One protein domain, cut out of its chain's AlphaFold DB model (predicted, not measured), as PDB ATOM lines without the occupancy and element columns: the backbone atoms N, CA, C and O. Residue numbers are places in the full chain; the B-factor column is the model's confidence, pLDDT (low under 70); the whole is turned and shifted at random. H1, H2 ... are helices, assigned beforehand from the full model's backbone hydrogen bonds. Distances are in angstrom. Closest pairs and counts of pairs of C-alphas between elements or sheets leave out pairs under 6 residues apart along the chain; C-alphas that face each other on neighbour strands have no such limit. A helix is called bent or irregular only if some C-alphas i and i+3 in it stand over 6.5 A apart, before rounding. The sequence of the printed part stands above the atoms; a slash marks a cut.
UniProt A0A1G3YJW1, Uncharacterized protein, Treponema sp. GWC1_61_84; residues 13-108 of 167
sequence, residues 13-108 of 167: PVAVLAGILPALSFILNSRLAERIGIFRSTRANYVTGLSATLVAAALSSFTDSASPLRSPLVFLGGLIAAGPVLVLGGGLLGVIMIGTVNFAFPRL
ATOM      1  N   PRO A  13     259.534  84.959 121.831       88.62
ATOM      2  CA  PRO A  13     259.676  83.702 122.569       88.62
ATOM      3  C   PRO A  13     258.405  83.329 123.340       88.62
ATOM      4  O   PRO A  13     258.007  82.168 123.356       88.62
ATOM      5  N   VAL A  14     257.737  84.318 123.943       83.00
ATOM      6  CA  VAL A  14     256.493  84.109 124.696       83.00
ATOM      7  C   VAL A  14     255.364  83.692 123.756       83.00
ATOM      8  O   VAL A  14     254.625  82.772 124.082       83.00
ATOM      9  N   ALA A  15     255.266  84.298 122.572       79.25
ATOM     10  CA  ALA A  15     254.282  83.931 121.555       79.25
ATOM     11  C   ALA A  15     254.500  82.503 121.023       79.25
ATOM     12  O   ALA A  15     253.547  81.737 120.887       79.25
ATOM     13  N   VAL A  16     255.756  82.111 120.787       83.62
ATOM     14  CA  VAL A  16     256.107  80.741 120.379       83.62
ATOM     15  C   VAL A  16     255.740  79.741 121.475       83.62
ATOM     16  O   VAL A  16     255.081  78.737 121.203       83.62
ATOM     17  N   LEU A  17     256.099  80.030 122.728       83.38
ATOM     18  CA  LEU A  17     255.733  79.191 123.871       83.38
ATOM     19  C   LEU A  17     254.213  79.116 124.061       83.38
ATOM     20  O   LEU A  17     253.695  78.033 124.324       83.38
ATOM     21  N   ALA A  18     253.491  80.220 123.865       77.19
ATOM     22  CA  ALA A  18     252.033  80.262 123.924       77.19
ATOM     23  C   ALA A  18     251.366  79.414 122.828       77.19
ATOM     24  O   ALA A  18     250.260  78.928 123.038       77.19
ATOM     25  N   GLY A  19     252.031  79.184 121.691       74.88
ATOM     26  CA  GLY A  19     251.579  78.227 120.677       74.88
ATOM     27  C   GLY A  19     251.911  76.769 121.023       74.88
ATOM     28  O   GLY A  19     251.072  75.882 120.867       74.88
ATOM     29  N   ILE A  20     253.128  76.508 121.513       79.88
ATOM     30  CA  ILE A  20     253.637  75.150 121.770       79.88
ATOM     31  C   ILE A  20     253.009  74.520 123.023       79.88
ATOM     32  O   ILE A  20     252.615  73.351 123.003       79.88
ATOM     33  N   LEU A  21     252.918  75.271 124.124       81.69
ATOM     34  CA  LEU A  21     252.501  74.742 125.426       81.69
ATOM     35  C   LEU A  21     251.064  74.192 125.430       81.69
ATOM     36  O   LEU A  21     250.877  73.090 125.949       81.69
ATOM     37  N   PRO A  22     250.055  74.859 124.831       73.38
ATOM     38  CA  PRO A  22     248.708  74.299 124.752       73.38
ATOM     39  C   PRO A  22     248.651  73.017 123.917       73.38
ATOM     40  O   PRO A  22     247.956  72.076 124.297       73.38
ATOM     41  N   ALA A  23     249.412  72.939 122.818       70.62
ATOM     42  CA  ALA A  23     249.478  71.739 121.984       70.62
ATOM     43  C   ALA A  23     250.109  70.553 122.740       70.62
ATOM     44  O   ALA A  23     249.579  69.442 122.709       70.62
ATOM     45  N   LEU A  24     251.198  70.790 123.481       75.69
ATOM     46  CA  LEU A  24     251.805  69.788 124.365       75.69
ATOM     47  C   LEU A  24     250.853  69.365 125.485       75.69
ATOM     48  O   LEU A  24     250.677  68.169 125.717       75.69
ATOM     49  N   SER A  25     250.217  70.329 126.156       74.12
ATOM     50  CA  SER A  25     249.232  70.068 127.209       74.12
ATOM     51  C   SER A  25     248.098  69.197 126.682       74.12
ATOM     52  O   SER A  25     247.716  68.234 127.338       74.12
ATOM     53  N   PHE A  26     247.631  69.461 125.461       72.50
ATOM     54  CA  PHE A  26     246.617  68.646 124.820       72.50
ATOM     55  C   PHE A  26     247.074  67.196 124.617       72.50
ATOM     56  O   PHE A  26     246.400  66.277 125.074       72.50
ATOM     57  N   ILE A  27     248.238  66.985 123.994       72.56
ATOM     58  CA  ILE A  27     248.781  65.640 123.742       72.56
ATOM     59  C   ILE A  27     248.933  64.863 125.056       72.56
ATOM     60  O   ILE A  27     248.520  63.706 125.151       72.56
ATOM     61  N   LEU A  28     249.495  65.500 126.086       76.75
ATOM     62  CA  LEU A  28     249.686  64.886 127.399       76.75
ATOM     63  C   LEU A  28     248.346  64.585 128.086       76.75
ATOM     64  O   LEU A  28     248.174  63.492 128.626       76.75
ATOM     65  N   ASN A  29     247.381  65.504 128.017       73.44
ATOM     66  CA  ASN A  29     246.055  65.333 128.608       73.44
ATOM     67  C   ASN A  29     245.254  64.220 127.921       73.44
ATOM     68  O   ASN A  29     244.588  63.451 128.617       73.44
ATOM     69  N   SER A  30     245.360  64.063 126.597       68.56
ATOM     70  CA  SER A  30     244.754  62.942 125.863       68.56
ATOM     71  C   SER A  30     245.357  61.604 126.288       68.56
ATOM     72  O   SER A  30     244.622  60.683 126.640       68.56
ATOM     73  N   ARG A  31     246.693  61.512 126.362       75.88
ATOM     74  CA  ARG A  31     247.393  60.305 126.841       75.88
ATOM     75  C   ARG A  31     247.062  59.973 128.293       75.88
ATOM     76  O   ARG A  31     246.980  58.804 128.663       75.88
ATOM     77  N   LEU A  32     246.877  60.991 129.130       74.88
ATOM     78  CA  LEU A  32     246.469  60.808 130.516       74.88
ATOM     79  C   LEU A  32     245.016  60.320 130.596       74.88
ATOM     80  O   LEU A  32     244.741  59.370 131.325       74.88
ATOM     81  N   ALA A  33     244.101  60.909 129.821       70.75
ATOM     82  CA  ALA A  33     242.699  60.496 129.760       70.75
ATOM     83  C   ALA A  33     242.530  59.038 129.298       70.75
ATOM     84  O   ALA A  33     241.702  58.330 129.871       70.75
ATOM     85  N   GLU A  34     243.353  58.569 128.351       76.31
ATOM     86  CA  GLU A  34     243.425  57.155 127.944       76.31
ATOM     87  C   GLU A  34     243.812  56.228 129.111       76.31
ATOM     88  O   GLU A  34     243.299  55.117 129.211       76.31
ATOM     89  N   ARG A  35     244.694  56.676 130.018       81.06
ATOM     90  CA  ARG A  35     245.202  55.857 131.134       81.06
ATOM     91  C   ARG A  35     244.301  55.844 132.365       81.06
ATOM     92  O   ARG A  35     244.154  54.798 132.989       81.06
ATOM     93  N   ILE A  36     243.758  56.996 132.765       79.94
ATOM     94  CA  ILE A  36     243.038  57.142 134.049       79.94
ATOM     95  C   ILE A  36     241.535  57.404 133.888       79.94
ATOM     96  O   ILE A  36     240.819  57.496 134.888       79.94
ATOM     97  N   GLY A  37     241.051  57.523 132.650       75.06
ATOM     98  CA  GLY A  37     239.663  57.824 132.321       75.06
ATOM     99  C   GLY A  37     239.344  59.324 132.289       75.06
ATOM    100  O   GLY A  37     239.921  60.144 133.012       75.06
ATOM    101  N   ILE A  38     238.355  59.678 131.464       67.94
ATOM    102  CA  ILE A  38     237.982  61.063 131.115       67.94
ATOM    103  C   ILE A  38     237.580  61.888 132.350       67.94
ATOM    104  O   ILE A  38     238.027  63.023 132.510       67.94
ATOM    105  N   PHE A  39     236.793  61.325 133.274       68.75
ATOM    106  CA  PHE A  39     236.318  62.051 134.462       68.75
ATOM    107  C   PHE A  39     237.422  62.360 135.485       68.75
ATOM    108  O   PHE A  39     237.357  63.385 136.167       68.75
ATOM    109  N   ARG A  40     238.428  61.486 135.623       70.69
ATOM    110  CA  ARG A  40     239.574  61.722 136.520       70.69
ATOM    111  C   ARG A  40     240.552  62.717 135.898       70.69
ATOM    112  O   ARG A  40     240.992  63.628 136.588       70.69
ATOM    113  N   SER A  41     240.799  62.594 134.593       68.56
ATOM    114  CA  SER A  41     241.582  63.566 133.820       68.56
ATOM    115  C   SER A  41     240.955  64.970 133.859       68.56
ATOM    116  O   SER A  41     241.642  65.942 134.159       68.56
ATOM    117  N   THR A  42     239.631  65.073 133.704       67.88
ATOM    118  CA  THR A  42     238.897  66.348 133.795       67.88
ATOM    119  C   THR A  42     239.074  67.022 135.157       67.88
ATOM    120  O   THR A  42     239.381  68.210 135.220       67.88
ATOM    121  N   ARG A  43     238.920  66.265 136.255       70.19
ATOM    122  CA  ARG A  43     239.127  66.790 137.616       70.19
ATOM    123  C   ARG A  43     240.561  67.264 137.831       70.19
ATOM    124  O   ARG A  43     240.754  68.349 138.369       70.19
ATOM    125  N   ALA A  44     241.544  66.480 137.391       75.06
ATOM    126  CA  ALA A  44     242.949  66.856 137.489       75.06
ATOM    127  C   ALA A  44     243.227  68.168 136.743       75.06
ATOM    128  O   ALA A  44     243.818  69.066 137.329       75.06
ATOM    129  N   ASN A  45     242.717  68.314 135.516       75.69
ATOM    130  CA  ASN A  45     242.900  69.518 134.705       75.69
ATOM    131  C   ASN A  45     242.261  70.767 135.341       75.69
ATOM    132  O   ASN A  45     242.819  71.859 135.285       75.69
ATOM    133  N   TYR A  46     241.105  70.610 135.993       73.88
ATOM    134  CA  TYR A  46     240.451  71.719 136.691       73.88
ATOM    135  C   TYR A  46     241.250  72.171 137.919       73.88
ATOM    136  O   TYR A  46     241.438  73.365 138.135       73.88
ATOM    137  N   VAL A  47     241.754  71.219 138.711       79.62
ATOM    138  CA  VAL A  47     242.549  71.516 139.912       79.62
ATOM    139  C   VAL A  47     243.888  72.149 139.541       79.62
ATOM    140  O   VAL A  47     244.278  73.133 140.166       79.62
ATOM    141  N   THR A  48     244.576  71.628 138.520       81.38
ATOM    142  CA  THR A  48     245.849  72.194 138.046       81.38
ATOM    143  C   THR A  48     245.665  73.562 137.396       81.38
ATOM    144  O   THR A  48     246.473  74.455 137.628       81.38
ATOM    145  N   GLY A  49     244.594  73.761 136.622       78.62
ATOM    146  CA  GLY A  49     244.258  75.061 136.042       78.62
ATOM    147  C   GLY A  49     243.956  76.110 137.113       78.62
ATOM    148  O   GLY A  49     244.486  77.220 137.059       78.62
ATOM    149  N   LEU A  50     243.161  75.747 138.125       78.19
ATOM    150  CA  LEU A  50     242.851  76.626 139.252       78.19
ATOM    151  C   LEU A  50     244.113  76.990 140.042       78.19
ATOM    152  O   LEU A  50     244.343  78.165 140.318       78.19
ATOM    153  N   SER A  51     244.951  76.007 140.382       84.06
ATOM    154  CA  SER A  51     246.176  76.253 141.144       84.06
ATOM    155  C   SER A  51     247.178  77.098 140.359       84.06
ATOM    156  O   SER A  51     247.705  78.064 140.905       84.06
ATOM    157  N   ALA A  52     247.379  76.817 139.070       83.50
ATOM    158  CA  ALA A  52     248.227  77.631 138.202       83.50
ATOM    159  C   ALA A  52     247.711  79.074 138.090       83.50
ATOM    160  O   ALA A  52     248.500  80.013 138.173       83.50
ATOM    161  N   THR A  53     246.392  79.257 137.965       80.56
ATOM    162  CA  THR A  53     245.769  80.588 137.913       80.56
ATOM    163  C   THR A  53     245.966  81.340 139.226       80.56
ATOM    164  O   THR A  53     246.348  82.506 139.204       80.56
ATOM    165  N   LEU A  54     245.783  80.680 140.375       82.94
ATOM    166  CA  LEU A  54     246.019  81.278 141.693       82.94
ATOM    167  C   LEU A  54     247.483  81.688 141.878       82.94
ATOM    168  O   LEU A  54     247.755  82.785 142.361       82.94
ATOM    169  N   VAL A  55     248.424  80.839 141.459       84.94
ATOM    170  CA  VAL A  55     249.860  81.140 141.511       84.94
ATOM    171  C   VAL A  55     250.193  82.320 140.600       84.94
ATOM    172  O   VAL A  55     250.817  83.273 141.054       84.94
ATOM    173  N   ALA A  56     249.734  82.314 139.346       81.44
ATOM    174  CA  ALA A  56     249.952  83.420 138.414       81.44
ATOM    175  C   ALA A  56     249.381  84.741 138.954       81.44
ATOM    176  O   ALA A  56     250.037  85.780 138.893       81.44
ATOM    177  N   ALA A  57     248.188  84.691 139.545       76.19
ATOM    178  CA  ALA A  57     247.540  85.854 140.120       76.19
ATOM    179  C   ALA A  57     248.285  86.363 141.375       76.19
ATOM    180  O   ALA A  57     248.508  87.568 141.525       76.19
ATOM    181  N   ALA A  58     248.793  85.464 142.224       79.00
ATOM    182  CA  ALA A  58     249.679  85.826 143.329       79.00
ATOM    183  C   ALA A  58     250.983  86.473 142.830       79.00
ATOM    184  O   ALA A  58     251.341  87.549 143.301       79.00
ATOM    185  N   LEU A  59     251.648  85.892 141.823       80.81
ATOM    186  CA  LEU A  59     252.857  86.461 141.212       80.81
ATOM    187  C   LEU A  59     252.612  87.856 140.620       80.81
ATOM    188  O   LEU A  59     253.415  88.763 140.851       80.81
ATOM    189  N   SER A  60     251.483  88.049 139.930       75.50
ATOM    190  CA  SER A  60     251.097  89.352 139.366       75.50
ATOM    191  C   SER A  60     250.929  90.433 140.436       75.50
ATOM    192  O   SER A  60     251.178  91.607 140.183       75.50
ATOM    193  N   SER A  61     250.611  90.040 141.673       69.56
ATOM    194  CA  SER A  61     250.474  90.965 142.804       69.56
ATOM    195  C   SER A  61     251.795  91.490 143.343       69.56
ATOM    196  O   SER A  61     251.835  92.541 143.986       69.56
ATOM    197  N   PHE A  62     252.895  90.797 143.061       68.56
ATOM    198  CA  PHE A  62     254.230  91.265 143.419       68.56
ATOM    199  C   PHE A  62     254.825  92.198 142.364       68.56
ATOM    200  O   PHE A  62     255.634  93.053 142.712       68.56
ATOM    201  N   THR A  63     254.425  92.048 141.099       69.62
ATOM    202  CA  THR A  63     255.023  92.762 139.958       69.62
ATOM    203  C   THR A  63     254.217  93.968 139.498       69.62
ATOM    204  O   THR A  63     254.818  94.954 139.079       69.62
ATOM    205  N   ASP A  64     252.888  93.915 139.587       69.25
ATOM    206  CA  ASP A  64     252.016  94.982 139.109       69.25
ATOM    207  C   ASP A  64     251.391  95.749 140.280       69.25
ATOM    208  O   ASP A  64     250.637  95.204 141.092       69.25
ATOM    209  N   SER A  65     251.706  97.040 140.380       62.22
ATOM    210  CA  SER A  65     251.153  97.918 141.416       62.22
ATOM    211  C   SER A  65     249.640  98.099 141.281       62.22
ATOM    212  O   SER A  65     248.991  98.436 142.270       62.22
ATOM    213  N   ALA A  66     249.080  97.853 140.090       65.44
ATOM    214  CA  ALA A  66     247.649  97.919 139.815       65.44
ATOM    215  C   ALA A  66     246.917  96.586 140.055       65.44
ATOM    216  O   ALA A  66     245.718  96.498 139.782       65.44
ATOM    217  N   SER A  67     247.598  95.540 140.550       66.25
ATOM    218  CA  SER A  67     246.937  94.251 140.753       66.25
ATOM    219  C   SER A  67     245.796  94.388 141.779       66.25
ATOM    220  O   SER A  67     246.003  94.881 142.894       66.25
ATOM    221  N   PRO A  68     244.580  93.913 141.457       61.78
ATOM    222  CA  PRO A  68     243.455  93.976 142.388       61.78
ATOM    223  C   PRO A  68     243.689  93.103 143.630       61.78
ATOM    224  O   PRO A  68     243.128  93.361 144.689       61.78
ATOM    225  N   LEU A  69     244.569  92.104 143.533       65.62
ATOM    226  CA  LEU A  69     244.890  91.158 144.601       65.62
ATOM    227  C   LEU A  69     245.858  91.706 145.661       65.62
ATOM    228  O   LEU A  69     245.950  91.127 146.742       65.62
ATOM    229  N   ARG A  70     246.531  92.840 145.412       67.00
ATOM    230  CA  ARG A  70     247.302  93.547 146.452       67.00
ATOM    231  C   ARG A  70     246.422  94.086 147.575       67.00
ATOM    232  O   ARG A  70     246.883  94.191 148.708       67.00
ATOM    233  N   SER A  71     245.172  94.430 147.265       74.69
ATOM    234  CA  SER A  71     244.188  94.879 148.247       74.69
ATOM    235  C   SER A  71     242.982  93.941 148.229       74.69
ATOM    236  O   SER A  71     242.069  94.122 147.419       74.69
ATOM    237  N   PRO A  72     242.931  92.956 149.146       71.00
ATOM    238  CA  PRO A  72     241.817  92.013 149.241       71.00
ATOM    239  C   PRO A  72     240.454  92.709 149.342       71.00
ATOM    240  O   PRO A  72     239.468  92.214 148.809       71.00
ATOM    241  N   LEU A  73     240.408  93.887 149.972       73.19
ATOM    242  CA  LEU A  73     239.202  94.702 150.121       73.19
ATOM    243  C   LEU A  73     238.745  95.334 148.798       73.19
ATOM    244  O   LEU A  73     237.548  95.365 148.525       73.19
ATOM    245  N   VAL A  74     239.675  95.798 147.957       76.56
ATOM    246  CA  VAL A  74     239.355  96.344 146.624       76.56
ATOM    247  C   VAL A  74     238.901  95.230 145.685       76.56
ATOM    248  O   VAL A  74     237.913  95.399 144.974       76.56
ATOM    249  N   PHE A  75     239.561  94.070 145.728       75.31
ATOM    250  CA  PHE A  75     239.128  92.891 144.978       75.31
ATOM    251  C   PHE A  75     237.710  92.457 145.368       75.31
ATOM    252  O   PHE A  75     236.861  92.256 144.498       75.31
ATOM    253  N   LEU A  76     237.429  92.366 146.671       75.38
ATOM    254  CA  LEU A  76     236.113  91.974 147.169       75.38
ATOM    255  C   LEU A  76     235.038  93.015 146.818       75.38
ATOM    256  O   LEU A  76     233.939  92.646 146.413       75.38
ATOM    257  N   GLY A  77     235.371  94.307 146.897       77.88
ATOM    258  CA  GLY A  77     234.498  95.393 146.451       77.88
ATOM    259  C   GLY A  77     234.171  95.312 144.957       77.88
ATOM    260  O   GLY A  77     233.010  95.446 144.579       77.88
ATOM    261  N   GLY A  78     235.165  95.008 144.115       77.00
ATOM    262  CA  GLY A  78     234.968  94.777 142.682       77.00
ATOM    263  C   GLY A  78     234.081  93.564 142.388       77.00
ATOM    264  O   GLY A  78     233.221  93.628 141.512       77.00
ATOM    265  N   LEU A  79     234.230  92.482 143.161       76.25
ATOM    266  CA  LEU A  79     233.408  91.277 143.026       76.25
ATOM    267  C   LEU A  79     231.935  91.543 143.366       76.25
ATOM    268  O   LEU A  79     231.039  91.080 142.663       76.25
ATOM    269  N   ILE A  80     231.687  92.317 144.424       79.00
ATOM    270  CA  ILE A  80     230.338  92.726 144.830       79.00
ATOM    271  C   ILE A  80     229.731  93.666 143.779       79.00
ATOM    272  O   ILE A  80     228.578  93.484 143.396       79.00
ATOM    273  N   ALA A  81     230.512  94.627 143.274       82.12
ATOM    274  CA  ALA A  81     230.063  95.590 142.268       82.12
ATOM    275  C   ALA A  81     229.734  94.945 140.910       82.12
ATOM    276  O   ALA A  81     228.797  95.377 140.243       82.12
ATOM    277  N   ALA A  82     230.462  93.895 140.512       77.75
ATOM    278  CA  ALA A  82     230.176  93.136 139.292       77.75
ATOM    279  C   ALA A  82     228.824  92.395 139.349       77.75
ATOM    280  O   ALA A  82     228.238  92.081 138.312       77.75
ATOM    281  N   GLY A  83     228.317  92.130 140.556       81.12
ATOM    282  CA  GLY A  83     227.054  91.443 140.780       81.12
ATOM    283  C   GLY A  83     227.130  89.920 140.569       81.12
ATOM    284  O   GLY A  83     228.001  89.398 139.867       81.12
ATOM    285  N   PRO A  84     226.191  89.164 141.165       74.44
ATOM    286  CA  PRO A  84     226.255  87.702 141.214       74.44
ATOM    287  C   PRO A  84     226.196  87.042 139.831       74.44
ATOM    288  O   PRO A  84     226.790  85.984 139.638       74.44
ATOM    289  N   VAL A  85     225.530  87.667 138.854       73.94
ATOM    290  CA  VAL A  85     225.374  87.120 137.497       73.94
ATOM    291  C   VAL A  85     226.698  87.099 136.732       73.94
ATOM    292  O   VAL A  85     227.005  86.081 136.120       73.94
ATOM    293  N   LEU A  86     227.510  88.161 136.779       72.00
ATOM    294  CA  LEU A  86     228.813  88.164 136.098       72.00
ATOM    295  C   LEU A  86     229.808  87.219 136.779       72.00
ATOM    296  O   LEU A  86     230.521  86.476 136.104       72.00
ATOM    297  N   VAL A  87     229.832  87.221 138.114       73.31
ATOM    298  CA  VAL A  87     230.771  86.416 138.906       73.31
ATOM    299  C   VAL A  87     230.496  84.921 138.747       73.31
ATOM    300  O   VAL A  87     231.404  84.145 138.443       73.31
ATOM    301  N   LEU A  88     229.235  84.509 138.901       70.62
ATOM    302  CA  LEU A  88     228.836  83.113 138.716       70.62
ATOM    303  C   LEU A  88     228.784  82.734 137.235       70.62
ATOM    304  O   LEU A  88     229.103  81.598 136.892       70.62
ATOM    305  N   GLY A  89     228.443  83.678 136.354       72.00
ATOM    306  CA  GLY A  89     228.403  83.480 134.909       72.00
ATOM    307  C   GLY A  89     229.770  83.135 134.329       72.00
ATOM    308  O   GLY A  89     229.869  82.188 133.555       72.00
ATOM    309  N   GLY A  90     230.837  83.818 134.759       71.75
ATOM    310  CA  GLY A  90     232.206  83.491 134.347       71.75
ATOM    311  C   GLY A  90     232.637  82.088 134.790       71.75
ATOM    312  O   GLY A  90     233.174  81.319 133.991       71.75
ATOM    313  N   GLY A  91     232.334  81.715 136.039       68.25
ATOM    314  CA  GLY A  91     232.607  80.372 136.559       68.25
ATOM    315  C   GLY A  91     231.816  79.276 135.837       68.25
ATOM    316  O   GLY A  91     232.384  78.259 135.446       68.25
ATOM    317  N   LEU A  92     230.520  79.499 135.601       72.00
ATOM    318  CA  LEU A  92     229.640  78.562 134.901       72.00
ATOM    319  C   LEU A  92     230.035  78.406 133.425       72.00
ATOM    320  O   LEU A  92     230.094  77.282 132.932       72.00
ATOM    321  N   LEU A  93     230.373  79.502 132.738       74.12
ATOM    322  CA  LEU A  93     230.917  79.463 131.377       74.12
ATOM    323  C   LEU A  93     232.230  78.682 131.320       74.12
ATOM    324  O   LEU A  93     232.415  77.896 130.396       74.12
ATOM    325  N   GLY A  94     233.108  78.834 132.316       66.75
ATOM    326  CA  GLY A  94     234.336  78.045 132.429       66.75
ATOM    327  C   GLY A  94     234.066  76.543 132.565       66.75
ATOM    328  O   GLY A  94     234.667  75.739 131.851       66.75
ATOM    329  N   VAL A  95     233.111  76.156 133.420       67.44
ATOM    330  CA  VAL A  95     232.689  74.751 133.577       67.44
ATOM    331  C   VAL A  95     232.097  74.201 132.279       67.44
ATOM    332  O   VAL A  95     232.479  73.108 131.860       67.44
ATOM    333  N   ILE A  96     231.201  74.948 131.624       73.38
ATOM    334  CA  ILE A  96     230.587  74.551 130.348       73.38
ATOM    335  C   ILE A  96     231.664  74.405 129.273       73.38
ATOM    336  O   ILE A  96     231.736  73.362 128.634       73.38
ATOM    337  N   MET A  97     232.549  75.394 129.126       71.94
ATOM    338  CA  MET A  97     233.646  75.376 128.159       71.94
ATOM    339  C   MET A  97     234.542  74.151 128.358       71.94
ATOM    340  O   MET A  97     234.768  73.396 127.413       71.94
ATOM    341  N   ILE A  98     235.037  73.924 129.578       63.62
ATOM    342  CA  ILE A  98     235.918  72.789 129.878       63.62
ATOM    343  C   ILE A  98     235.169  71.464 129.699       63.62
ATOM    344  O   ILE A  98     235.751  70.504 129.198       63.62
ATOM    345  N   GLY A  99     233.880  71.407 130.043       59.03
ATOM    346  CA  GLY A  99     233.019  70.255 129.785       59.03
ATOM    347  C   GLY A  99     232.892  69.943 128.293       59.03
ATOM    348  O   GLY A  99     233.106  68.803 127.884       59.03
ATOM    349  N   THR A 100     232.623  70.951 127.461       63.84
ATOM    350  CA  THR A 100     232.550  70.816 126.000       63.84
ATOM    351  C   THR A 100     233.896  70.403 125.412       63.84
ATOM    352  O   THR A 100     233.939  69.507 124.570       63.84
ATOM    353  N   VAL A 101     235.000  70.982 125.888       63.47
ATOM    354  CA  VAL A 101     236.355  70.620 125.454       63.47
ATOM    355  C   VAL A 101     236.675  69.174 125.845       63.47
ATOM    356  O   VAL A 101     237.026  68.364 124.994       63.47
ATOM    357  N   ASN A 102     236.460  68.776 127.095       59.44
ATOM    358  CA  ASN A 102     236.737  67.405 127.536       59.44
ATOM    359  C   ASN A 102     235.789  66.362 126.921       59.44
ATOM    360  O   ASN A 102     236.143  65.186 126.874       59.44
ATOM    361  N   PHE A 103     234.610  66.759 126.431       59.97
ATOM    362  CA  PHE A 103     233.701  65.879 125.693       59.97
ATOM    363  C   PHE A 103     234.056  65.758 124.204       59.97
ATOM    364  O   PHE A 103     234.023  64.659 123.645       59.97
ATOM    365  N   ALA A 104     234.371  66.874 123.543       57.34
ATOM    366  CA  ALA A 104     234.620  66.912 122.105       57.34
ATOM    367  C   ALA A 104     236.045  66.469 121.745       57.34
ATOM    368  O   ALA A 104     236.259  65.808 120.730       57.34
ATOM    369  N   PHE A 105     237.026  66.794 122.584       57.66
ATOM    370  CA  PHE A 105     238.431  66.682 122.215       57.66
ATOM    371  C   PHE A 105     239.038  65.274 122.299       57.66
ATOM    372  O   PHE A 105     239.916  65.001 121.484       57.66
ATOM    373  N   PRO A 106     238.593  64.332 123.157       51.75
ATOM    374  CA  PRO A 106     239.087  62.951 123.105       51.75
ATOM    375  C   PRO A 106     238.819  62.259 121.759       51.75
ATOM    376  O   PRO A 106     239.393  61.212 121.482       51.75
ATOM    377  N   ARG A 107     237.922  62.822 120.938       55.16
ATOM    378  CA  ARG A 107     237.508  62.283 119.639       55.16
ATOM    379  C   ARG A 107     238.188  62.963 118.447       55.16
ATOM    380  O   ARG A 107     237.939  62.564 117.314       55.16
ATOM    381  N   LEU A 108     239.024  63.977 118.681       58.62
ATOM    382  CA  LEU A 108     239.699  64.744 117.636       58.62
ATOM    383  C   LEU A 108     241.219  64.575 117.757       58.62
ATOM    384  O   LEU A 108     241.757  64.681 118.859       58.62
TER     385      LEU A 108
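AT A GLANCE: This is residues 13 to 108 of the 167 residues of an uncharacterized protein of Treponema sp. GWC1_61_84 (UniProt A0A1G3YJW1). The model is a loose, open frame of long helices: bent helix H3 makes one side with its long arm H3b and a corner with its short arm H3a, and H2 makes the side across an empty middle. H1 and H2 form a hairpin that opens as a V from their tight link, the end of H3b comes back near that same corner, and residues 13 to 24 of H1 stick out. The printed part has 96 residues with three named helices, in the order H1, H2, H3, and no named strand; its class is all helix. The whole is loose, with a radius of gyration of the C-alphas of 16.5 A, and spans 44 by 35 by 20 A.

IN THESE COORDINATES: The longest helix, H3, residues 72 to 107, was assigned as one helix by its hydrogen bonds but is bent: C-alphas 81 and 84 are 8.8 A apart. Its arm H3a, residues 72 to 81, is 14.1 A long. Its arm H3b, residues 84 to 107, is 35.2 A long and ends with C-alpha 107 at (237.508, 62.283, 119.639). H3b is irregular, with C-alphas 103 and 106 at 6.7 A. H2, residues 38 to 63, is 37.1 A long and begins with C-alpha 38 at (237.982, 61.063, 131.115). H1, residues 13 to 36, is 33.4 A long and begins with C-alpha 13 at (259.676, 83.702, 122.569). H1 is neither bent nor irregular, but only just: C-alphas 19 and 22 are 6.3 A apart.

HOW THE PARTS SIT: H3a and H3b are about perpendicular, at 90 degrees, and close but not clearly touching; their closest C-alphas, of Leu 79 and Val 87, are 6.9 A apart. H2 and H3b are close but not clearly touching, with the C-alphas of Thr 42 and Asn 102 closest at 6.7 A. They run opposite ways at a steep tilt of 49 degrees. H1 and H3b are close but not clearly touching, with the C-alphas of Ser 30 and Pro 106 closest at 6.3 A. They run the same way at a steep tilt of 67 degrees, only just short of about perpendicular. H1, with residues 29 to 33 alone, touches residues 40 to 41 of H2; the closest C-alphas, of Ala 33 and Ser 41, are 5.2 A apart. H1 and H2 are a helical hairpin, running opposite ways at a shallow tilt of 30 degrees. H3a is apart from H1 and from H2. Every O i to N i+4 pair is within hydrogen-bond range in H3a, against 18 of 20 in H1, 21 of 22 in H2 and 17 of 20 in H3b.

THE WHOLE: The C-alphas farthest apart, of Leu 73 and Arg 107, are 44.5 A apart. The printed part has no cut. The link from H1 to H2 is tight, and the link from H2 to H3, 8 residues, is short. The mean pLDDT of the printed part is 72.9; 29 residues are under 70, among them residues 61 to 70 and 98 to 108.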